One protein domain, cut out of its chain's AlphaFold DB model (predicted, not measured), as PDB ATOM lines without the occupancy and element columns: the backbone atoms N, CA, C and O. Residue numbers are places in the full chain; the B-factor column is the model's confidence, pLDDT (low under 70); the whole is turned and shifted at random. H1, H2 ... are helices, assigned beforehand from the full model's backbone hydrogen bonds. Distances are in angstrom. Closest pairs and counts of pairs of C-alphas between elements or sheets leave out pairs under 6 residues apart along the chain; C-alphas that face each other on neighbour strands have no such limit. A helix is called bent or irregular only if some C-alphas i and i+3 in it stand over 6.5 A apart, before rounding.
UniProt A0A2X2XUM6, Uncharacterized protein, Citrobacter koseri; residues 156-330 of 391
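Overview. This is residues 156 to 330 of the 391 residues of an uncharacterized protein of Citrobacter koseri (UniProt A0A2X2XUM6). A bundle of five helices, H1 to H5, has H1 in its middle; on the far side of H5 from H1, the helical hairpin of H7 and H8 packs on through H7, which crosses H5. H5 thus belongs to the bundle and also joins it to the hairpin, while H6 and the short H9 pack on H5 as well; residues 293 to 299 stick out at the H7 to H8 turn. The printed part has 175 residues with nine named helices, H1 to H9 in chain order, and no named strand: all helix. It is compact, with a radius of gyration of the C-alphas of 15.8 A and spans of 48 by 35 by 31 A.

Along the chain. H1, residues 160 to 178, begins at C-alpha 160 at (63.281, -54.394, 24.585) and is 28.3 A long. H2 is residues 183 to 195, H3 residues 200 to 210 and H4 residues 219 to 229. H5, residues 232 to 253, is the longest at 32.9 A; it is irregular, with C-alphas 233 and 236 7.3 A apart. H6, residues 262 to 271, is irregular too, with C-alphas 266 and 269 7.8 A apart. H7, residues 275 to 291, is 24.4 A long, and H8, residues 298 to 314, 24.2 A. H9, residues 319 to 322, ends at C-alpha 322 at (79.622, -65.261, 29.867).

Arrangement. H1 to H5 form an up and down bundle, each helix running against the one before it. H1 and H2, a hairpin, touch at a shallow tilt of 15 degrees; their closest C-alphas, of Ala 174 and Glu 185, are 6.6 A apart. H1 touches H3, with the C-alphas of Val 164 and Ser 202 closest at 6.4 A. H1 touches H4, with Leu 162 and Ile 226 closest at 4.8 A between C-alphas. H5 is the hub, touching H1, H2, H6, H7 and H9. H5 and H7 touch at a steep tilt of 56 degrees, the C-alphas of Lys 244 and Ala 281 closest at 5.0 A. H5 and H8 are apart. In H2, H3, H4, H7 and H8 every O i to N i+4 pair is within hydrogen-bond range; in H1 13 of 15 are, in H5 16 of 18 and in H6 4 of 6, while H9 is too short for such a pair.

Size, cuts and confidence. The two C-alphas farthest apart, of Ser 214 and Asp 299, are 49.9 A apart. The printed part has no cut, and no link is long. Mean pLDDT of the printed part is 84.8; residue 259, residues 292 to 296, residue 302 and residues 326 to 330 are under 70.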
ATOM      1  N   ALA A 156      71.625 -57.971  22.751       80.12
ATOM      2  CA  ALA A 156      71.192 -56.853  21.910       80.12
ATOM      3  C   ALA A 156      69.999 -57.202  20.998       80.12
ATOM      4  O   ALA A 156      69.156 -56.345  20.728       80.12
ATOM      5  N   GLU A 157      69.912 -58.463  20.567       79.88
ATOM      6  CA  GLU A 157      68.864 -58.996  19.684       79.88
ATOM      7  C   GLU A 157      67.607 -59.435  20.452       79.88
ATOM      8  O   GLU A 157      66.614 -59.834  19.845       79.88
ATOM      9  N   MET A 158      67.639 -59.376  21.787       87.06
ATOM     10  CA  MET A 158      66.513 -59.754  22.639       87.06
ATOM     11  C   MET A 158      65.459 -58.636  22.740       87.06
ATOM     12  O   MET A 158      65.777 -57.461  22.520       87.06
ATOM     13  N   PRO A 159      64.203 -58.972  23.103       93.50
ATOM     14  CA  PRO A 159      63.121 -57.996  23.230       93.50
ATOM     15  C   PRO A 159      63.463 -56.821  24.157       93.50
ATOM     16  O   PRO A 159      64.055 -57.000  25.221       93.50
ATOM     17  N   GLU A 160      63.039 -55.607  23.787       95.06
ATOM     18  CA  GLU A 160      63.281 -54.394  24.585       95.06
ATOM     19  C   GLU A 160      62.838 -54.516  26.058       95.06
ATOM     20  O   GLU A 160      63.633 -54.129  26.915       95.06
ATOM     21  N   PRO A 161      61.666 -55.097  26.411       97.19
ATOM     22  CA  PRO A 161      61.262 -55.226  27.817       97.19
ATOM     23  C   PRO A 161      62.238 -56.064  28.658       97.19
ATOM     24  O   PRO A 161      62.493 -55.746  29.825       97.19
ATOM     25  N   LEU A 162      62.842 -57.093  28.052       97.00
ATOM     26  CA  LEU A 162      63.890 -57.901  28.673       97.00
ATOM     27  C   LEU A 162      65.144 -57.060  28.903       97.00
ATOM     28  O   LEU A 162      65.659 -57.019  30.020       97.00
ATOM     29  N   LYS A 163      65.618 -56.353  27.869       96.38
ATOM     30  CA  LYS A 163      66.830 -55.522  27.954       96.38
ATOM     31  C   LYS A 163      66.666 -54.380  28.964       96.38
ATOM     32  O   LYS A 163      67.589 -54.099  29.725       96.38
ATOM     33  N   VAL A 164      65.488 -53.762  29.024       97.88
ATOM     34  CA  VAL A 164      65.140 -52.748  30.031       97.88
ATOM     35  C   VAL A 164      65.174 -53.350  31.432       97.88
ATOM     36  O   VAL A 164      65.825 -52.794  32.315       97.88
ATOM     37  N   SER A 165      64.538 -54.505  31.645       98.19
ATOM     38  CA  SER A 165      64.523 -55.167  32.956       98.19
ATOM     39  C   SER A 165      65.926 -55.571  33.414       98.19
ATOM     40  O   SER A 165      66.281 -55.356  34.571       98.19
ATOM     41  N   TYR A 166      66.756 -56.060  32.488       97.69
ATOM     42  CA  TYR A 166      68.167 -56.365  32.720       97.69
ATOM     43  C   TYR A 166      68.931 -55.142  33.245       97.69
ATOM     44  O   TYR A 166      69.595 -55.221  34.278       97.69
ATOM     45  N   VAL A 167      68.802 -53.988  32.580       97.31
ATOM     46  CA  VAL A 167      69.493 -52.757  33.000       97.31
ATOM     47  C   VAL A 167      68.916 -52.199  34.302       97.31
ATOM     48  O   VAL A 167      69.679 -51.722  35.136       97.31
ATOM     49  N   LYS A 168      67.604 -52.305  34.546       97.50
ATOM     50  CA  LYS A 168      67.011 -51.893  35.832       97.50
ATOM     51  C   LYS A 168      67.582 -52.673  37.016       97.50
ATOM     52  O   LYS A 168      67.791 -52.077  38.064       97.50
ATOM     53  N   ILE A 169      67.909 -53.960  36.856       97.44
ATOM     54  CA  ILE A 169      68.577 -54.733  37.919       97.44
ATOM     55  C   ILE A 169      69.973 -54.161  38.217       97.44
ATOM     56  O   ILE A 169      70.346 -54.052  39.383       97.44
ATOM     57  N   ILE A 170      70.720 -53.741  37.190       95.44
ATOM     58  CA  ILE A 170      72.006 -53.044  37.369       95.44
ATOM     59  C   ILE A 170      71.813 -51.706  38.097       95.44
ATOM     60  O   ILE A 170      72.590 -51.377  38.987       95.44
ATOM     61  N   VAL A 171      70.767 -50.947  37.760       95.12
ATOM     62  CA  VAL A 171      70.443 -49.688  38.450       95.12
ATOM     63  C   VAL A 171      70.091 -49.940  39.921       95.12
ATOM     64  O   VAL A 171      70.585 -49.230  40.788       95.12
ATOM     65  N   ASN A 172      69.306 -50.981  40.223       95.44
ATOM     66  CA  ASN A 172      69.000 -51.370  41.604       95.44
ATOM     67  C   ASN A 172      70.270 -51.693  42.408       95.44
ATOM     68  O   ASN A 172      70.315 -51.411  43.600       95.44
ATOM     69  N   MET A 173      71.279 -52.302  41.775       93.38
ATOM     70  CA  MET A 173      72.570 -52.559  42.415       93.38
ATOM     71  C   MET A 173      73.307 -51.258  42.731       93.38
ATOM     72  O   MET A 173      73.800 -51.145  43.848       93.38
ATOM     73  N   ALA A 174      73.374 -50.304  41.798       90.75
ATOM     74  CA  ALA A 174      74.030 -49.014  42.043       90.75
ATOM     75  C   ALA A 174      73.413 -48.314  43.271       90.75
ATOM     76  O   ALA A 174      74.096 -48.039  44.249       90.75
ATOM     77  N   PHE A 175      72.079 -48.243  43.323       90.62
ATOM     78  CA  PHE A 175      71.368 -47.723  44.495       90.62
ATOM     79  C   PHE A 175      71.601 -48.513  45.794       90.62
ATOM     80  O   PHE A 175      71.395 -47.976  46.877       90.62
ATOM     81  N   SER A 176      71.979 -49.792  45.728       86.75
ATOM     82  CA  SER A 176      72.088 -50.636  46.926       86.75
ATOM     83  C   SER A 176      73.312 -50.343  47.798       86.75
ATOM     84  O   SER A 176      73.334 -50.793  48.945       86.75
ATOM     85  N   ASP A 177      74.310 -49.630  47.268       78.56
ATOM     86  CA  ASP A 177      75.512 -49.240  48.012       78.56
ATOM     87  C   ASP A 177      75.247 -47.978  48.851       78.56
ATOM     88  O   ASP A 177      75.239 -48.034  50.084       78.56
ATOM     89  N   ASP A 178      74.938 -46.860  48.189       79.00
ATOM     90  CA  ASP A 178      74.861 -45.535  48.816       79.00
ATOM     91  C   ASP A 178      73.536 -44.784  48.568       79.00
ATOM     92  O   ASP A 178      73.434 -43.587  48.865       79.00
ATOM     93  N   SER A 179      72.505 -45.475  48.065       84.19
ATOM     94  CA  SER A 179      71.219 -44.891  47.646       84.19
ATOM     95  C   SER A 179      71.347 -43.825  46.549       84.19
ATOM     96  O   SER A 179      70.419 -43.040  46.327       84.19
ATOM     97  N   LEU A 180      72.457 -43.808  45.809       86.12
ATOM     98  CA  LEU A 180      72.681 -42.941  44.659       86.12
ATOM     99  C   LEU A 180      73.160 -43.763  43.454       86.12
ATOM    100  O   LEU A 180      73.340 -44.972  43.512       86.12
ATOM    101  N   VAL A 181      73.267 -43.088  42.310       87.62
ATOM    102  CA  VAL A 181      73.977 -43.608  41.141       87.62
ATOM    103  C   VAL A 181      75.054 -42.587  40.818       87.62
ATOM    104  O   VAL A 181      74.740 -41.481  40.360       87.62
ATOM    105  N   ASP A 182      76.307 -42.922  41.110       86.69
ATOM    106  CA  ASP A 182      77.425 -41.995  40.951       86.69
ATOM    107  C   ASP A 182      77.843 -41.811  39.475       86.69
ATOM    108  O   ASP A 182      77.353 -42.478  38.562       86.69
ATOM    109  N   GLU A 183      78.752 -40.868  39.201       86.88
ATOM    110  CA  GLU A 183      79.194 -40.572  37.829       86.88
ATOM    111  C   GLU A 183      79.837 -41.778  37.117       86.88
ATOM    112  O   GLU A 183      79.682 -41.931  35.900       86.88
ATOM    113  N   LYS A 184      80.565 -42.630  37.851       85.69
ATOM    114  CA  LYS A 184      81.231 -43.816  37.299       85.69
ATOM    115  C   LYS A 184      80.213 -44.917  37.023       85.69
ATOM    116  O   LYS A 184      80.236 -45.491  35.936       85.69
ATOM    117  N   GLU A 185      79.309 -45.178  37.959       88.12
ATOM    118  CA  GLU A 185      78.219 -46.143  37.793       88.12
ATOM    119  C   GLU A 185      77.312 -45.747  36.635       88.12
ATOM    120  O   GLU A 185      77.007 -46.560  35.761       88.12
ATOM    121  N   PHE A 186      76.944 -44.467  36.570       89.75
ATOM    122  CA  PHE A 186      76.145 -43.927  35.484       89.75
ATOM    123  C   PHE A 186      76.840 -44.109  34.130       89.75
ATOM    124  O   PHE A 186      76.204 -44.533  33.162       89.75
ATOM    125  N   ALA A 187      78.149 -43.847  34.047       85.38
ATOM    126  CA  ALA A 187      78.919 -44.067  32.827       85.38
ATOM    127  C   ALA A 187      78.921 -45.547  32.399       85.38
ATOM    128  O   ALA A 187      78.691 -45.843  31.223       85.38
ATOM    129  N   GLU A 188      79.118 -46.474  33.337       85.12
ATOM    130  CA  GLU A 188      79.076 -47.916  33.067       85.12
ATOM    131  C   GLU A 188      77.680 -48.385  32.624       85.12
ATOM    132  O   GLU A 188      77.549 -49.151  31.663       85.12
ATOM    133  N   ILE A 189      76.614 -47.863  33.241       90.00
ATOM    134  CA  ILE A 189      75.230 -48.134  32.831       90.00
ATOM    135  C   ILE A 189      74.985 -47.627  31.402       90.00
ATOM    136  O   ILE A 189      74.440 -48.361  30.575       90.00
ATOM    137  N   LEU A 190      75.437 -46.417  31.052       86.00
ATOM    138  CA  LEU A 190      75.313 -45.886  29.688       86.00
ATOM    139  C   LEU A 190      76.085 -46.726  28.657       86.00
ATOM    140  O   LEU A 190      75.597 -46.944  27.538       86.00
ATOM    141  N   LEU A 191      77.272 -47.221  29.018       82.00
ATOM    142  CA  LEU A 191      78.043 -48.137  28.177       82.00
ATOM    143  C   LEU A 191      77.288 -49.453  27.972       82.00
ATOM    144  O   LEU A 191      77.161 -49.909  26.833       82.00
ATOM    145  N   LEU A 192      76.713 -50.029  29.029       84.25
ATOM    146  CA  LEU A 192      75.881 -51.227  28.931       84.25
ATOM    147  C   LEU A 192      74.663 -50.999  28.023       84.25
ATOM    148  O   LEU A 192      74.456 -51.775  27.095       84.25
ATOM    149  N   MET A 193      73.916 -49.908  28.206       85.56
ATOM    150  CA  MET A 193      72.773 -49.542  27.352       85.56
ATOM    151  C   MET A 193      73.155 -49.409  25.869       85.56
ATOM    152  O   MET A 193      72.329 -49.623  24.979       85.56
ATOM    153  N   THR A 194      74.407 -49.035  25.597       81.00
ATOM    154  CA  THR A 194      74.957 -48.967  24.241       81.00
ATOM    155  C   THR A 194      75.285 -50.357  23.700       81.00
ATOM    156  O   THR A 194      74.935 -50.655  22.564       81.00
ATOM    157  N   ARG A 195      75.901 -51.233  24.510       80.81
ATOM    158  CA  ARG A 195      76.194 -52.629  24.125       80.81
ATOM    159  C   ARG A 195      74.927 -53.435  23.835       80.81
ATOM    160  O   ARG A 195      74.933 -54.249  22.919       80.81
ATOM    161  N   LEU A 196      73.862 -53.186  24.594       83.38
ATOM    162  CA  LEU A 196      72.556 -53.833  24.433       83.38
ATOM    163  C   LEU A 196      71.699 -53.230  23.309       83.38
ATOM    164  O   LEU A 196      70.564 -53.659  23.114       83.38
ATOM    165  N   ASP A 197      72.211 -52.220  22.606       82.38
ATOM    166  CA  ASP A 197      71.509 -51.519  21.529       82.38
ATOM    167  C   ASP A 197      70.070 -51.122  21.910       82.38
ATOM    168  O   ASP A 197      69.100 -51.461  21.236       82.38
ATOM    169  N   LEU A 198      69.913 -50.471  23.070       84.88
ATOM    170  CA  LEU A 198      68.598 -50.007  23.518       84.88
ATOM    171  C   LEU A 198      68.048 -48.910  22.600       84.88
ATOM    172  O   LEU A 198      68.773 -47.978  22.227       84.88
ATOM    173  N   THR A 199      66.741 -48.966  22.342       91.31
ATOM    174  CA  THR A 199      65.999 -47.916  21.627       91.31
ATOM    175  C   THR A 199      66.034 -46.574  22.361       91.31
ATOM    176  O   THR A 199      66.355 -46.486  23.550       91.31
ATOM    177  N   ASN A 200      65.697 -45.487  21.664       93.19
ATOM    178  CA  ASN A 200      65.652 -44.162  22.287       93.19
ATOM    179  C   ASN A 200      64.609 -44.095  23.411       93.19
ATOM    180  O   ASN A 200      64.882 -43.483  24.445       93.19
ATOM    181  N   GLU A 201      63.462 -44.752  23.226       96.19
ATOM    182  CA  GLU A 201      62.398 -44.866  24.219       96.19
ATOM    183  C   GLU A 201      62.900 -45.582  25.479       96.19
ATOM    184  O   GLU A 201      62.860 -45.006  26.567       96.19
ATOM    185  N   SER A 202      63.482 -46.776  25.333       96.75
ATOM    186  CA  SER A 202      64.051 -47.534  26.456       96.75
ATOM    187  C   SER A 202      65.181 -46.783  27.154       96.75
ATOM    188  O   SER A 202      65.294 -46.797  28.379       96.75
ATOM    189  N   ARG A 203      66.022 -46.062  26.401       94.38
ATOM    190  CA  ARG A 203      67.074 -45.226  26.994       94.38
ATOM    191  C   ARG A 203      66.504 -44.089  27.832       94.38
ATOM    192  O   ARG A 203      67.088 -43.747  28.858       94.38
ATOM    193  N   PHE A 204      65.406 -43.479  27.395       95.12
ATOM    194  CA  PHE A 204      64.713 -42.459  28.174       95.12
ATOM    195  C   PHE A 204      64.090 -43.058  29.438       95.12
ATOM    196  O   PHE A 204      64.270 -42.500  30.519       95.12
ATOM    197  N   GLU A 205      63.445 -44.221  29.320       95.44
ATOM    198  CA  GLU A 205      62.871 -44.948  30.453       95.44
ATOM    199  C   GLU A 205      63.925 -45.254  31.525       95.44
ATOM    200  O   GLU A 205      63.733 -44.910  32.689       95.44
ATOM    201  N   ILE A 206      65.072 -45.820  31.137       95.69
ATOM    202  CA  ILE A 206      66.160 -46.129  32.076       95.69
ATOM    203  C   ILE A 206      66.707 -44.862  32.742       95.69
ATOM    204  O   ILE A 206      66.921 -44.855  33.951       95.69
ATOM    205  N   ARG A 207      66.892 -43.758  32.006       93.00
ATOM    206  CA  ARG A 207      67.338 -42.488  32.612       93.00
ATOM    207  C   ARG A 207      66.321 -41.929  33.604       93.00
ATOM    208  O   ARG A 207      66.717 -41.382  34.627       93.00
ATOM    209  N   SER A 208      65.027 -42.073  33.314       92.38
ATOM    210  CA  SER A 208      63.973 -41.711  34.262       92.38
ATOM    211  C   SER A 208      63.965 -42.628  35.483       92.38
ATOM    212  O   SER A 208      63.621 -42.178  36.567       92.38
ATOM    213  N   TYR A 209      64.330 -43.897  35.322       94.44
ATOM    214  CA  TYR A 209      64.429 -44.853  36.421       94.44
ATOM    215  C   TYR A 209      65.628 -44.548  37.339       94.44
ATOM    216  O   TYR A 209      65.503 -44.611  38.555       94.44
ATOM    217  N   ILE A 210      66.758 -44.115  36.768       92.00
ATOM    218  CA  ILE A 210      67.962 -43.690  37.510       92.00
ATOM    219  C   ILE A 210      67.717 -42.425  38.351       92.00
ATOM    220  O   ILE A 210      68.416 -42.196  39.329       92.00
ATOM    221  N   SER A 211      66.743 -41.581  38.007       86.62
ATOM    222  CA  SER A 211      66.551 -40.308  38.713       86.62
ATOM    223  C   SER A 211      65.819 -40.431  40.054       86.62
ATOM    224  O   SER A 211      65.762 -39.445  40.788       86.62
ATOM    225  N   THR A 212      65.211 -41.586  40.369       80.69
ATOM    226  CA  THR A 212      64.315 -41.729  41.530       80.69
ATOM    227  C   THR A 212      64.390 -43.117  42.183       80.69
ATOM    228  O   THR A 212      63.826 -44.080  41.671       80.69
ATOM    229  N   GLU A 213      64.958 -43.199  43.392       80.25
ATOM    230  CA  GLU A 213      65.037 -44.442  44.190       80.25
ATOM    231  C   GLU A 213      63.654 -44.972  44.635       80.25
ATOM    232  O   GLU A 213      63.408 -46.171  44.702       80.25
ATOM    233  N   SER A 214      62.680 -44.095  44.897       75.00
ATOM    234  CA  SER A 214      61.340 -44.533  45.339       75.00
ATOM    235  C   SER A 214      60.529 -45.287  44.271       75.00
ATOM    236  O   SER A 214      59.496 -45.874  44.591       75.00
ATOM    237  N   GLY A 215      60.983 -45.278  43.014       80.69
ATOM    238  CA  GLY A 215      60.353 -45.975  41.893       80.69
ATOM    239  C   GLY A 215      60.951 -47.347  41.580       80.69
ATOM    240  O   GLY A 215      60.591 -47.919  40.549       80.69
ATOM    241  N   LEU A 216      61.874 -47.862  42.405       89.62
ATOM    242  CA  LEU A 216      62.561 -49.117  42.103       89.62
ATOM    243  C   LEU A 216      61.603 -50.315  42.128       89.62
ATOM    244  O   LEU A 216      60.896 -50.579  43.101       89.62
ATOM    245  N   ILE A 217      61.628 -51.071  41.037       95.00
ATOM    246  CA  ILE A 217      60.928 -52.342  40.876       95.00
ATOM    247  C   ILE A 217      61.781 -53.434  41.525       95.00
ATOM    248  O   ILE A 217      63.008 -53.443  41.397       95.00
ATOM    249  N   SER A 218      61.142 -54.377  42.219       95.44
ATOM    250  CA  SER A 218      61.857 -55.466  42.891       95.44
ATOM    251  C   SER A 218      62.651 -56.337  41.904       95.44
ATOM    252  O   SER A 218      62.199 -56.606  40.790       95.44
ATOM    253  N   VAL A 219      63.813 -56.850  42.328       96.19
ATOM    254  CA  VAL A 219      64.643 -57.749  41.494       96.19
ATOM    255  C   VAL A 219      63.855 -58.985  41.049       96.19
ATOM    256  O   VAL A 219      63.986 -59.416  39.909       96.19
ATOM    257  N   SER A 220      62.985 -59.529  41.906       96.12
ATOM    258  CA  SER A 220      62.118 -60.662  41.562       96.12
ATOM    259  C   SER A 220      61.133 -60.351  40.436       96.12
ATOM    260  O   SER A 220      60.900 -61.198  39.580       96.12
ATOM    261  N   GLU A 221      60.559 -59.149  40.420       97.06
ATOM    262  CA  GLU A 221      59.608 -58.738  39.384       97.06
ATOM    263  C   GLU A 221      60.324 -58.465  38.057       97.06
ATOM    264  O   GLU A 221      59.881 -58.937  37.014       97.06
ATOM    265  N   LEU A 222      61.493 -57.818  38.100       97.69
ATOM    266  CA  LEU A 222      62.340 -57.628  36.919       97.69
ATOM    267  C   LEU A 222      62.800 -58.968  36.323       97.69
ATOM    268  O   LEU A 222      62.775 -59.142  35.105       97.69
ATOM    269  N   LEU A 223      63.171 -59.936  37.169       96.38
ATOM    270  CA  LEU A 223      63.495 -61.295  36.726       96.38
ATOM    271  C   LEU A 223      62.277 -62.019  36.150       96.38
ATOM    272  O   LEU A 223      62.429 -62.728  35.164       96.38
ATOM    273  N   SER A 224      61.074 -61.808  36.692       95.38
ATOM    274  CA  SER A 224      59.848 -62.362  36.105       95.38
ATOM    275  C   SER A 224      59.614 -61.838  34.688       95.38
ATOM    276  O   SER A 224      59.220 -62.614  33.821       95.38
ATOM    277  N   THR A 225      59.872 -60.553  34.427       96.50
ATOM    278  CA  THR A 225      59.790 -59.995  33.068       96.50
ATOM    279  C   THR A 225      60.832 -60.625  32.147       96.50
ATOM    280  O   THR A 225      60.506 -61.025  31.033       96.50
ATOM    281  N   ILE A 226      62.078 -60.778  32.614       95.62
ATOM    282  CA  ILE A 226      63.127 -61.468  31.846       95.62
ATOM    283  C   ILE A 226      62.696 -62.904  31.525       95.62
ATOM    284  O   ILE A 226      62.804 -63.327  30.380       95.62
ATOM    285  N   ASP A 227      62.176 -63.637  32.509       92.94
ATOM    286  CA  ASP A 227      61.756 -65.029  32.358       92.94
ATOM    287  C   ASP A 227      60.572 -65.178  31.380       92.94
ATOM    288  O   ASP A 227      60.520 -66.163  30.646       92.94
ATOM    289  N   GLN A 228      59.653 -64.205  31.333       93.25
ATOM    290  CA  GLN A 228      58.504 -64.188  30.414       93.25
ATOM    291  C   GLN A 228      58.886 -63.859  28.967       93.25
ATOM    292  O   GLN A 228      58.331 -64.442  28.039       93.25
ATOM    293  N   GLU A 229      59.817 -62.925  28.779       92.38
ATOM    294  CA  GLU A 229      60.224 -62.429  27.459       92.38
ATOM    295  C   GLU A 229      61.345 -63.267  26.831       92.38
ATOM    296  O   GLU A 229      61.572 -63.217  25.620       92.38
ATOM    297  N   CYS A 230      62.088 -64.029  27.642       87.56
ATOM    298  CA  CYS A 230      63.173 -64.862  27.146       87.56
ATOM    299  C   CYS A 230      62.666 -66.181  26.560       87.56
ATOM    300  O   CYS A 230      61.724 -66.809  27.046       87.56
ATOM    301  N   VAL A 231      63.388 -66.673  25.557       83.62
ATOM    302  CA  VAL A 231      63.283 -68.076  25.160       83.62
ATOM    303  C   VAL A 231      63.844 -68.933  26.293       83.62
ATOM    304  O   VAL A 231      64.940 -68.678  26.798       83.62
ATOM    305  N   SER A 232      63.102 -69.970  26.687       78.44
ATOM    306  CA  SER A 232      63.433 -70.795  27.858       78.44
ATOM    307  C   SER A 232      64.864 -71.355  27.851       78.44
ATOM    308  O   SER A 232      65.508 -71.395  28.899       78.44
ATOM    309  N   SER A 233      65.408 -71.708  26.680       74.75
ATOM    310  CA  SER A 233      66.779 -72.214  26.533       74.75
ATOM    311  C   SER A 233      67.882 -71.177  26.753       74.75
ATOM    312  O   SER A 233      69.038 -71.553  26.960       74.75
ATOM    313  N   HIS A 234      67.554 -69.883  26.748       81.75
ATOM    314  CA  HIS A 234      68.509 -68.790  26.973       81.75
ATOM    315  C   HIS A 234      68.519 -68.294  28.414       81.75
ATOM    316  O   HIS A 234      69.456 -67.599  28.807       81.75
ATOM    317  N   ASN A 235      67.513 -68.656  29.214       87.44
ATOM    318  CA  ASN A 235      67.281 -68.087  30.540       87.44
ATOM    319  C   ASN A 235      68.515 -68.146  31.453       87.44
ATOM    320  O   ASN A 235      68.950 -67.132  32.003       87.44
ATOM    321  N   LYS A 236      69.126 -69.331  31.560       86.69
ATOM    322  CA  LYS A 236      70.325 -69.544  32.379       86.69
ATOM    323  C   LYS A 236      71.498 -68.688  31.891       86.69
ATOM    324  O   LYS A 236      72.163 -68.046  32.699       86.69
ATOM    325  N   SER A 237      71.710 -68.622  30.575       85.69
ATOM    326  CA  SER A 237      72.777 -67.816  29.975       85.69
ATOM    327  C   SER A 237      72.602 -66.323  30.248       85.69
ATOM    328  O   SER A 237      73.575 -65.638  30.555       85.69
ATOM    329  N   ILE A 238      71.364 -65.823  30.192       91.38
ATOM    330  CA  ILE A 238      71.035 -64.426  30.507       91.38
ATOM    331  C   ILE A 238      71.367 -64.114  31.966       91.38
ATOM    332  O   ILE A 238      72.002 -63.098  32.240       91.38
ATOM    333  N   LYS A 239      70.991 -64.996  32.901       93.56
ATOM    334  CA  LYS A 239      71.256 -64.815  34.338       93.56
ATOM    335  C   LYS A 239      72.756 -64.840  34.657       93.56
ATOM    336  O   LYS A 239      73.222 -64.009  35.432       93.56
ATOM    337  N   ILE A 240      73.528 -65.708  34.002       90.81
ATOM    338  CA  ILE A 240      74.999 -65.726  34.115       90.81
ATOM    339  C   ILE A 240      75.609 -64.426  33.573       90.81
ATOM    340  O   ILE A 240      76.456 -63.822  34.232       90.81
ATOM    341  N   SER A 241      75.158 -63.962  32.403       90.56
ATOM    342  CA  SER A 241      75.607 -62.689  31.828       90.56
ATOM    343  C   SER A 241      75.282 -61.503  32.740       90.56
ATOM    344  O   SER A 241      76.133 -60.639  32.939       90.56
ATOM    345  N   LEU A 242      74.080 -61.481  33.327       95.00
ATOM    346  CA  LEU A 242      73.645 -60.450  34.270       95.00
ATOM    347  C   LEU A 242      74.563 -60.396  35.486       95.00
ATOM    348  O   LEU A 242      75.039 -59.326  35.856       95.00
ATOM    349  N   VAL A 243      74.856 -61.556  36.070       94.69
ATOM    350  CA  VAL A 243      75.776 -61.686  37.204       94.69
ATOM    351  C   VAL A 243      77.174 -61.194  36.839       94.69
ATOM    352  O   VAL A 243      77.768 -60.441  37.608       94.69
ATOM    353  N   LYS A 244      77.683 -61.532  35.648       91.88
ATOM    354  CA  LYS A 244      78.964 -60.992  35.171       91.88
ATOM    355  C   LYS A 244      78.930 -59.466  35.066       91.88
ATOM    356  O   LYS A 244      79.858 -58.818  35.539       91.88
ATOM    357  N   ASP A 245      77.901 -58.879  34.457       92.00
ATOM    358  CA  ASP A 245      77.831 -57.420  34.306       92.00
ATOM    359  C   ASP A 245      77.681 -56.703  35.657       92.00
ATOM    360  O   ASP A 245      78.366 -55.705  35.871       92.00
ATOM    361  N   LEU A 246      76.883 -57.243  36.591       93.75
ATOM    362  CA  LEU A 246      76.796 -56.753  37.974       93.75
ATOM    363  C   LEU A 246      78.187 -56.705  38.623       93.75
ATOM    364  O   LEU A 246      78.623 -55.658  39.099       93.75
ATOM    365  N   ILE A 247      78.920 -57.822  38.574       91.88
ATOM    366  CA  ILE A 247      80.277 -57.913  39.130       91.88
ATOM    367  C   ILE A 247      81.221 -56.946  38.420       91.88
ATOM    368  O   ILE A 247      82.030 -56.289  39.066       91.88
ATOM    369  N   SER A 248      81.142 -56.851  37.093       88.38
ATOM    370  CA  SER A 248      82.041 -56.009  36.307       88.38
ATOM    371  C   SER A 248      81.901 -54.540  36.683       88.38
ATOM    372  O   SER A 248      82.919 -53.866  36.839       88.38
ATOM    373  N   ILE A 249      80.664 -54.063  36.834       86.81
ATOM    374  CA  ILE A 249      80.363 -52.678  37.209       86.81
ATOM    375  C   ILE A 249      80.800 -52.428  38.651       86.81
ATOM    376  O   ILE A 249      81.573 -51.503  38.890       86.81
ATOM    377  N   PHE A 250      80.443 -53.321  39.578       88.31
ATOM    378  CA  PHE A 250      80.896 -53.251  40.969       88.31
ATOM    379  C   PHE A 250      82.432 -53.196  41.077       88.31
ATOM    380  O   PHE A 250      82.996 -52.357  41.774       88.31
ATOM    381  N   MET A 251      83.142 -54.037  40.323       86.12
ATOM    382  CA  MET A 251      84.605 -54.034  40.268       86.12
ATOM    383  C   MET A 251      85.176 -52.793  39.567       86.12
ATOM    384  O   MET A 251      86.363 -52.508  39.719       86.12
ATOM    385  N   SER A 252      84.436 -52.118  38.681       81.25
ATOM    386  CA  SER A 252      84.901 -50.884  38.022       81.25
ATOM    387  C   SER A 252      84.909 -49.715  39.002       81.25
ATOM    388  O   SER A 252      85.813 -48.880  38.944       81.25
ATOM    389  N   VAL A 253      83.956 -49.695  39.935       79.94
ATOM    390  CA  VAL A 253      83.864 -48.653  40.965       79.94
ATOM    391  C   VAL A 253      84.720 -48.960  42.200       79.94
ATOM    392  O   VAL A 253      85.272 -48.033  42.786       79.94
ATOM    393  N   ASN A 254      84.977 -50.241  42.495       80.75
ATOM    394  CA  ASN A 254      85.763 -50.711  43.650       80.75
ATOM    395  C   ASN A 254      87.198 -51.175  43.312       80.75
ATOM    396  O   ASN A 254      87.649 -52.222  43.773       80.75
ATOM    397  N   GLU A 255      87.919 -50.442  42.456       76.31
ATOM    398  CA  GLU A 255      89.348 -50.682  42.133       76.31
ATOM    399  C   GLU A 255      89.708 -52.110  41.653       76.31
ATOM    400  O   GLU A 255      90.867 -52.526  41.642       76.31
ATOM    401  N   GLY A 256      88.727 -52.869  41.173       71.31
ATOM    402  CA  GLY A 256      88.902 -54.250  40.731       71.31
ATOM    403  C   GLY A 256      88.852 -55.300  41.826       71.31
ATOM    404  O   GLY A 256      89.162 -56.459  41.542       71.31
ATOM    405  N   GLU A 257      88.421 -54.945  43.030       75.56
ATOM    406  CA  GLU A 257      88.087 -55.915  44.063       75.56
ATOM    407  C   GLU A 257      86.624 -56.369  43.946       75.56
ATOM    408  O   GLU A 257      85.724 -55.593  43.644       75.56
ATOM    409  N   CYS A 258      86.389 -57.663  44.173       75.19
ATOM    410  CA  CYS A 258      85.056 -58.281  44.191       75.19
ATOM    411  C   CYS A 258      84.752 -58.929  45.559       75.19
ATOM    412  O   CYS A 258      83.846 -59.752  45.699       75.19
ATOM    413  N   LYS A 259      85.556 -58.640  46.590       67.88
ATOM    414  CA  LYS A 259      85.357 -59.249  47.910       67.88
ATOM    415  C   LYS A 259      84.114 -58.637  48.555       67.88
ATOM    416  O   LYS A 259      84.028 -57.424  48.659       67.88
ATOM    417  N   ASN A 260      83.204 -59.491  49.026       70.44
ATOM    418  CA  ASN A 260      81.969 -59.110  49.720       70.44
ATOM    419  C   ASN A 260      81.025 -58.234  48.888       70.44
ATOM    420  O   ASN A 260      80.698 -57.136  49.312       70.44
ATOM    421  N   PHE A 261      80.568 -58.720  47.733       85.62
ATOM    422  CA  PHE A 261      79.550 -58.026  46.947       85.62
ATOM    423  C   PHE A 261      78.133 -58.321  47.501       85.62
ATOM    424  O   PHE A 261      77.587 -59.396  47.218       85.62
ATOM    425  N   PRO A 262      77.520 -57.421  48.301       88.00
ATOM    426  CA  PRO A 262      76.339 -57.759  49.102       88.00
ATOM    427  C   PRO A 262      75.093 -57.978  48.243       88.00
ATOM    428  O   PRO A 262      74.289 -58.858  48.537       88.00
ATOM    429  N   PHE A 263      74.971 -57.236  47.140       92.75
ATOM    430  CA  PHE A 263      73.840 -57.348  46.220       92.75
ATOM    431  C   PHE A 263      73.725 -58.753  45.613       92.75
ATOM    432  O   PHE A 263      72.637 -59.328  45.567       92.75
ATOM    433  N   ILE A 264      74.850 -59.357  45.204       91.12
ATOM    434  CA  ILE A 264      74.845 -60.752  44.748       91.12
ATOM    435  C   ILE A 264      74.517 -61.693  45.895       91.12
ATOM    436  O   ILE A 264      73.659 -62.543  45.711       91.12
ATOM    437  N   GLN A 265      75.119 -61.532  47.075       90.38
ATOM    438  CA  GLN A 265      74.816 -62.404  48.218       90.38
ATOM    439  C   GLN A 265      73.320 -62.390  48.576       90.38
ATOM    440  O   GLN A 265      72.747 -63.430  48.896       90.38
ATOM    441  N   GLN A 266      72.670 -61.231  48.463       92.50
ATOM    442  CA  GLN A 266      71.239 -61.068  48.709       92.50
ATOM    443  C   GLN A 266      70.362 -61.726  47.631       92.50
ATOM    444  O   GLN A 266      69.303 -62.270  47.946       92.50
ATOM    445  N   HIS A 267      70.775 -61.670  46.362       94.75
ATOM    446  CA  HIS A 267      69.938 -62.057  45.221       94.75
ATOM    447  C   HIS A 267      70.390 -63.332  44.489       94.75
ATOM    448  O   HIS A 267      69.712 -63.769  43.561       94.75
ATOM    449  N   GLN A 268      71.471 -63.987  44.920       92.81
ATOM    450  CA  GLN A 268      72.056 -65.169  44.273       92.81
ATOM    451  C   GLN A 268      71.035 -66.288  44.040       92.81
ATOM    452  O   GLN A 268      70.968 -66.849  42.947       92.81
ATOM    453  N   ALA A 269      70.195 -66.570  45.040       92.69
ATOM    454  CA  ALA A 269      69.148 -67.582  44.927       92.69
ATOM    455  C   ALA A 269      68.106 -67.237  43.846       92.69
ATOM    456  O   ALA A 269      67.613 -68.136  43.171       92.69
ATOM    457  N   LEU A 270      67.801 -65.948  43.646       93.50
ATOM    458  CA  LEU A 270      66.887 -65.488  42.593       93.50
ATOM    459  C   LEU A 270      67.527 -65.592  41.206       93.50
ATOM    460  O   LEU A 270      66.862 -65.970  40.244       93.50
ATOM    461  N   PHE A 271      68.824 -65.288  41.102       93.12
ATOM    462  CA  PHE A 271      69.579 -65.477  39.863       93.12
ATOM    463  C   PHE A 271      69.778 -66.957  39.521       93.12
ATOM    464  O   PHE A 271      70.034 -67.286  38.364       93.12
ATOM    465  N   GLY A 272      69.656 -67.854  40.504       91.75
ATOM    466  CA  GLY A 272      69.845 -69.286  40.310       91.75
ATOM    467  C   GLY A 272      71.252 -69.613  39.813       91.75
ATOM    468  O   GLY A 272      71.394 -70.477  38.948       91.75
ATOM    469  N   VAL A 273      72.271 -68.897  40.306       91.81
ATOM    470  CA  VAL A 273      73.685 -69.127  39.962       91.81
ATOM    471  C   VAL A 273      74.459 -69.730  41.132       91.81
ATOM    472  O   VAL A 273      74.253 -69.341  42.285       91.81
ATOM    473  N   SER A 274      75.344 -70.683  40.846       93.00
ATOM    474  CA  SER A 274      76.220 -71.289  41.852       93.00
ATOM    475  C   SER A 274      77.459 -70.432  42.119       93.00
ATOM    476  O   SER A 274      77.800 -69.539  41.339       93.00
ATOM    477  N   ASP A 275      78.156 -70.716  43.218       92.31
ATOM    478  CA  ASP A 275      79.410 -70.036  43.552       92.31
ATOM    479  C   ASP A 275      80.477 -70.274  42.473       92.31
ATOM    480  O   ASP A 275      81.211 -69.358  42.105       92.31
ATOM    481  N   GLU A 276      80.526 -71.471  41.887       92.06
ATOM    482  CA  GLU A 276      81.469 -71.794  40.817       92.06
ATOM    483  C   GLU A 276      81.166 -71.038  39.511       92.06
ATOM    484  O   GLU A 276      82.089 -70.701  38.763       92.06
ATOM    485  N   GLU A 277      79.891 -70.741  39.236       92.75
ATOM    486  CA  GLU A 277      79.476 -69.896  38.109       92.75
ATOM    487  C   GLU A 277      79.832 -68.419  38.352       92.75
ATOM    488  O   GLU A 277      80.266 -67.725  37.429       92.75
ATOM    489  N   ILE A 278      79.731 -67.942  39.599       92.62
ATOM    490  CA  ILE A 278      80.208 -66.608  40.000       92.62
ATOM    491  C   ILE A 278      81.733 -66.520  39.853       92.62
ATOM    492  O   ILE A 278      82.246 -65.551  39.291       92.62
ATOM    493  N   GLU A 279      82.476 -67.540  40.293       91.88
ATOM    494  CA  GLU A 279      83.930 -67.611  40.108       91.88
ATOM    495  C   GLU A 279      84.325 -67.555  38.629       91.88
ATOM    496  O   GLU A 279      85.292 -66.877  38.273       91.88
ATOM    497  N   LEU A 280      83.580 -68.246  37.757       91.00
ATOM    498  CA  LEU A 280      83.783 -68.177  36.311       91.00
ATOM    499  C   LEU A 280      83.597 -66.744  35.791       91.00
ATOM    500  O   LEU A 280      84.426 -66.267  35.014       91.00
ATOM    501  N   ALA A 281      82.547 -66.046  36.233       91.38
ATOM    502  CA  ALA A 281      82.296 -64.659  35.847       91.38
ATOM    503  C   ALA A 281      83.433 -63.723  36.301       91.38
ATOM    504  O   ALA A 281      83.937 -62.933  35.500       91.38
ATOM    505  N   VAL A 282      83.900 -63.858  37.547       90.75
ATOM    506  CA  VAL A 282      85.050 -63.100  38.075       90.75
ATOM    507  C   VAL A 282      86.316 -63.385  37.262       90.75
ATOM    508  O   VAL A 282      87.035 -62.454  36.890       90.75
ATOM    509  N   MET A 283      86.587 -64.658  36.955       88.88
ATOM    510  CA  MET A 283      87.741 -65.068  36.151       88.88
ATOM    511  C   MET A 283      87.710 -64.426  34.760       88.88
ATOM    512  O   MET A 283      88.728 -63.883  34.328       88.88
ATOM    513  N   ALA A 284      86.548 -64.429  34.097       86.94
ATOM    514  CA  ALA A 284      86.363 -63.784  32.801       86.94
ATOM    515  C   ALA A 284      86.660 -62.280  32.876       86.94
ATOM    516  O   ALA A 284      87.502 -61.786  32.135       86.94
ATOM    517  N   ILE A 285      86.079 -61.561  33.842       86.06
ATOM    518  CA  ILE A 285      86.292 -60.109  34.008       86.06
ATOM    519  C   ILE A 285      87.770 -59.783  34.256       86.06
ATOM    520  O   ILE A 285      88.315 -58.829  33.696       86.06
ATOM    521  N   GLN A 286      88.449 -60.569  35.093       84.81
ATOM    522  CA  GLN A 286      89.876 -60.380  35.355       84.81
ATOM    523  C   GLN A 286      90.727 -60.609  34.104       84.81
ATOM    524  O   GLN A 286      91.713 -59.898  33.899       84.81
ATOM    525  N   GLN A 287      90.372 -61.590  33.275       82.00
ATOM    526  CA  GLN A 287      91.045 -61.839  32.003       82.00
ATOM    527  C   GLN A 287      90.773 -60.721  30.993       82.00
ATOM    528  O   GLN A 287      91.731 -60.208  30.413       82.00
ATOM    529  N   ASP A 288      89.525 -60.272  30.866       78.19
ATOM    530  CA  ASP A 288      89.127 -59.157  30.001       78.19
ATOM    531  C   ASP A 288      89.947 -57.898  30.355       78.19
ATOM    532  O   ASP A 288      90.551 -57.258  29.492       78.19
ATOM    533  N   ARG A 289      90.082 -57.593  31.654       77.44
ATOM    534  CA  ARG A 289      90.897 -56.471  32.158       77.44
ATOM    535  C   ARG A 289      92.395 -56.639  31.911       77.44
ATOM    536  O   ARG A 289      93.075 -55.643  31.671       77.44
ATOM    537  N   LYS A 290      92.929 -57.864  31.996       76.44
ATOM    538  CA  LYS A 290      94.342 -58.152  31.686       76.44
ATOM    539  C   LYS A 290      94.630 -57.971  30.199       76.44
ATOM    540  O   LYS A 290      95.662 -57.403  29.868       76.44
ATOM    541  N   MET A 291      93.716 -58.392  29.325       70.69
ATOM    542  CA  MET A 291      93.861 -58.232  27.877       70.69
ATOM    543  C   MET A 291      93.889 -56.758  27.451       70.69
ATOM    544  O   MET A 291      94.569 -56.404  26.495       70.69
ATOM    545  N   LEU A 292      93.175 -55.883  28.163       65.31
ATOM    546  CA  LEU A 292      93.167 -54.441  27.894       65.31
ATOM    547  C   LEU A 292      94.473 -53.722  28.298       65.31
ATOM    548  O   LEU A 292      94.579 -52.509  28.102       65.31
ATOM    549  N   ARG A 293      95.460 -54.432  28.863       63.16
ATOM    550  CA  ARG A 293      96.796 -53.898  29.169       63.16
ATOM    551  C   ARG A 293      97.757 -54.203  28.009       63.16
ATOM    552  O   ARG A 293      97.690 -55.270  27.411       63.16
ATOM    553  N   ASP A 294      98.632 -53.245  27.687       54.47
ATOM    554  CA  ASP A 294      99.467 -53.204  26.466       54.47
ATOM    555  C   ASP A 294     100.508 -54.351  26.324       54.47
ATOM    556  O   ASP A 294     101.264 -54.379  25.355       54.47
ATOM    557  N   ASP A 295     100.567 -55.308  27.255       59.62
ATOM    558  CA  ASP A 295     101.551 -56.400  27.316       59.62
ATOM    559  C   ASP A 295     100.965 -57.812  27.117       59.62
ATOM    560  O   ASP A 295     101.643 -58.818  27.354       59.62
ATOM    561  N   PHE A 296      99.723 -57.924  26.639       68.62
ATOM    562  CA  PHE A 296      99.073 -59.221  26.466       68.62
ATOM    563  C   PHE A 296      99.417 -59.890  25.123       68.62
ATOM    564  O   PHE A 296      98.970 -59.462  24.062       68.62
ATOM    565  N   SER A 297     100.221 -60.959  25.155       73.75
ATOM    566  CA  SER A 297     100.635 -61.694  23.950       73.75
ATOM    567  C   SER A 297      99.573 -62.673  23.431       73.75
ATOM    568  O   SER A 297      98.758 -63.191  24.196       73.75
ATOM    569  N   ASP A 298      99.645 -63.024  22.142       70.12
ATOM    570  CA  ASP A 298      98.759 -64.023  21.516       70.12
ATOM    571  C   ASP A 298      98.790 -65.387  22.230       70.12
ATOM    572  O   ASP A 298      97.769 -66.070  22.356       70.12
ATOM    573  N   ASP A 299      99.958 -65.796  22.730       75.81
ATOM    574  CA  ASP A 299     100.109 -67.042  23.484       75.81
ATOM    575  C   ASP A 299      99.470 -66.953  24.874       75.81
ATOM    576  O   ASP A 299      98.865 -67.925  25.341       75.81
ATOM    577  N   ALA A 300      99.570 -65.795  25.537       73.94
ATOM    578  CA  ALA A 300      98.889 -65.542  26.804       73.94
ATOM    579  C   ALA A 300      97.364 -65.535  26.622       73.94
ATOM    580  O   ALA A 300      96.647 -66.107  27.448       73.94
ATOM    581  N   LEU A 301      96.877 -64.990  25.503       72.56
ATOM    582  CA  LEU A 301      95.467 -65.005  25.123       72.56
ATOM    583  C   LEU A 301      94.941 -66.419  24.902       72.56
ATOM    584  O   LEU A 301      93.958 -66.811  25.531       72.56
ATOM    585  N   LYS A 302      95.627 -67.228  24.087       69.88
ATOM    586  CA  LYS A 302      95.234 -68.628  23.847       69.88
ATOM    587  C   LYS A 302      95.180 -69.443  25.136       69.88
ATOM    588  O   LYS A 302      94.253 -70.230  25.323       69.88
ATOM    589  N   ARG A 303      96.164 -69.272  26.024       77.69
ATOM    590  CA  ARG A 303      96.196 -69.964  27.323       77.69
ATOM    591  C   ARG A 303      95.039 -69.526  28.215       77.69
ATOM    592  O   ARG A 303      94.303 -70.385  28.685       77.69
ATOM    593  N   SER A 304      94.836 -68.219  28.362       76.50
ATOM    594  CA  SER A 304      93.773 -67.659  29.206       76.50
ATOM    595  C   SER A 304      92.386 -68.106  28.741       76.50
ATOM    596  O   SER A 304      91.591 -68.573  29.553       76.50
ATOM    597  N   MET A 305      92.127 -68.075  27.431       75.75
ATOM    598  CA  MET A 305      90.865 -68.555  26.860       75.75
ATOM    599  C   MET A 305      90.672 -70.060  27.046       75.75
ATOM    600  O   MET A 305      89.561 -70.506  27.329       75.75
ATOM    601  N   LYS A 306      91.737 -70.862  26.920       76.69
ATOM    602  CA  LYS A 306      91.670 -72.309  27.168       76.69
ATOM    603  C   LYS A 306      91.339 -72.612  28.630       76.69
ATOM    604  O   LYS A 306      90.532 -73.497  28.891       76.69
ATOM    605  N   GLU A 307      91.948 -71.885  29.560       82.62
ATOM    606  CA  GLU A 307      91.658 -72.000  30.991       82.62
ATOM    607  C   GLU A 307      90.219 -71.586  31.306       82.62
ATOM    608  O   GLU A 307      89.518 -72.315  32.004       82.62
ATOM    609  N   LEU A 308      89.750 -70.472  30.735       82.06
ATOM    610  CA  LEU A 308      88.382 -69.997  30.927       82.06
ATOM    611  C   LEU A 308      87.356 -70.982  30.366       82.06
ATOM    612  O   LEU A 308      86.407 -71.337  31.053       82.06
ATOM    613  N   THR A 309      87.591 -71.494  29.155       75.38
ATOM    614  CA  THR A 309      86.743 -72.521  28.527       75.38
ATOM    615  C   THR A 309      86.726 -73.805  29.356       75.38
ATOM    616  O   THR A 309      85.680 -74.423  29.521       75.38
ATOM    617  N   ALA A 310      87.871 -74.208  29.917       77.31
ATOM    618  CA  ALA A 310      87.942 -75.377  30.787       77.31
ATOM    619  C   ALA A 310      87.153 -75.174  32.090       77.31
ATOM    620  O   ALA A 310      86.424 -76.077  32.496       77.31
ATOM    621  N   LYS A 311      87.256 -73.996  32.723       83.75
ATOM    622  CA  LYS A 311      86.458 -73.654  33.912       83.75
ATOM    623  C   LYS A 311      84.968 -73.616  33.570       83.75
ATOM    624  O   LYS A 311      84.190 -74.201  34.309       83.75
ATOM    625  N   ALA A 312      84.599 -73.013  32.441       78.50
ATOM    626  CA  ALA A 312      83.223 -72.934  31.957       78.50
ATOM    627  C   ALA A 312      82.621 -74.335  31.757       78.50
ATOM    628  O   ALA A 312      81.600 -74.667  32.357       78.50
ATOM    629  N   GLY A 313      83.339 -75.215  31.050       72.38
ATOM    630  CA  GLY A 313      82.939 -76.612  30.878       72.38
ATOM    631  C   GLY A 313      82.857 -77.397  32.193       72.38
ATOM    632  O   GLY A 313      81.970 -78.232  32.344       72.38
ATOM    633  N   ALA A 314      83.732 -77.119  33.167       77.94
ATOM    634  CA  ALA A 314      83.701 -77.777  34.476       77.94
ATOM    635  C   ALA A 314      82.464 -77.409  35.312       77.94
ATOM    636  O   ALA A 314      82.018 -78.225  36.116       77.94
ATOM    637  N   VAL A 315      81.914 -76.209  35.114       81.81
ATOM    638  CA  VAL A 315      80.698 -75.739  35.799       81.81
ATOM    639  C   VAL A 315      79.441 -75.882  34.931       81.81
ATOM    640  O   VAL A 315      78.369 -75.448  35.329       81.81
ATOM    641  N   GLY A 316      79.560 -76.491  33.745       70.00
ATOM    642  CA  GLY A 316      78.440 -76.696  32.823       70.00
ATOM    643  C   GLY A 316      77.914 -75.413  32.176       70.00
ATOM    644  O   GLY A 316      76.791 -75.399  31.675       70.00
ATOM    645  N   VAL A 317      78.705 -74.338  32.183       75.12
ATOM    646  CA  VAL A 317      78.336 -73.053  31.592       75.12
ATOM    647  C   VAL A 317      78.974 -72.922  30.222       75.12
ATOM    648  O   VAL A 317      80.197 -73.026  30.110       75.12
ATOM    649  N   PRO A 318      78.195 -72.603  29.183       73.12
ATOM    650  CA  PRO A 318      78.789 -72.318  27.899       73.12
ATOM    651  C   PRO A 318      79.548 -71.004  27.902       73.12
ATOM    652  O   PRO A 318      79.055 -69.988  28.401       73.12
ATOM    653  N   ILE A 319      80.723 -70.977  27.274       75.12
ATOM    654  CA  ILE A 319      81.571 -69.778  27.318       75.12
ATOM    655  C   ILE A 319      80.890 -68.557  26.679       75.12
ATOM    656  O   ILE A 319      81.075 -67.428  27.127       75.12
ATOM    657  N   ALA A 320      80.028 -68.782  25.686       70.50
ATOM    658  CA  ALA A 320      79.236 -67.734  25.050       70.50
ATOM    659  C   ALA A 320      78.246 -67.048  26.013       70.50
ATOM    660  O   ALA A 320      77.987 -65.857  25.863       70.50
ATOM    661  N   ALA A 321      77.738 -67.757  27.030       75.81
ATOM    662  CA  ALA A 321      76.835 -67.187  28.032       75.81
ATOM    663  C   ALA A 321      77.513 -66.090  28.865       75.81
ATOM    664  O   ALA A 321      76.894 -65.088  29.205       75.81
ATOM    665  N   VAL A 322      78.811 -66.246  29.135       78.75
ATOM    666  CA  VAL A 322      79.622 -65.261  29.867       78.75
ATOM    667  C   VAL A 322      79.765 -63.957  29.071       78.75
ATOM    668  O   VAL A 322      79.908 -62.883  29.644       78.75
ATOM    669  N   TYR A 323      79.697 -64.021  27.742       76.69
ATOM    670  CA  TYR A 323      79.878 -62.868  26.856       76.69
ATOM    671  C   TYR A 323      78.584 -62.427  26.157       76.69
ATOM    672  O   TYR A 323      78.636 -61.634  25.215       76.69
ATOM    673  N   LEU A 324      77.424 -62.885  26.640       79.81
ATOM    674  CA  LEU A 324      76.117 -62.653  26.018       79.81
ATOM    675  C   LEU A 324      75.763 -61.159  25.893       79.81
ATOM    676  O   LEU A 324      75.119 -60.758  24.923       79.81
ATOM    677  N   SER A 325      76.214 -60.329  26.845       77.62
ATOM    678  CA  SER A 325      76.015 -58.869  26.854       77.62
ATOM    679  C   SER A 325      76.983 -58.082  25.972       77.62
ATOM    680  O   SER A 325      76.903 -56.855  25.899       77.62
ATOM    681  N   GLY A 326      77.932 -58.756  25.315       68.38
ATOM    682  CA  GLY A 326      78.964 -58.092  24.522       68.38
ATOM    683  C   GLY A 326      80.128 -57.536  25.350       68.38
ATOM    684  O   GLY A 326      80.897 -56.716  24.844       68.38
ATOM    685  N   SER A 327      80.297 -57.976  26.602       58.47
ATOM    686  CA  SER A 327      81.388 -57.588  27.515       58.47
ATOM    687  C   SER A 327      82.728 -58.298  27.206       58.47
ATOM    688  O   SER A 327      83.333 -58.909  28.068       58.47
ATOM    689  N   VAL A 328      83.138 -58.231  25.931       55.12
ATOM    690  CA  VAL A 328      84.480 -58.350  25.306       55.12
ATOM    691  C   VAL A 328      85.466 -59.470  25.707       55.12
ATOM    692  O   VAL A 328      86.104 -59.379  26.740       55.12
ATOM    693  N   VAL A 329      85.849 -60.281  24.701       47.62
ATOM    694  CA  VAL A 329      87.253 -60.431  24.233       47.62
ATOM    695  C   VAL A 329      87.257 -60.162  22.708       47.62
ATOM    696  O   VAL A 329      86.834 -61.020  21.942       47.62
ATOM    697  N   GLY A 330      87.638 -58.951  22.250       45.03
ATOM    698  CA  GLY A 330      87.765 -58.586  20.813       45.03
ATOM    699  C   GLY A 330      86.830 -57.517  20.183       45.03
ATOM    700  O   GLY A 330      86.938 -57.286  18.987       45.03
TER     701      GLY A 330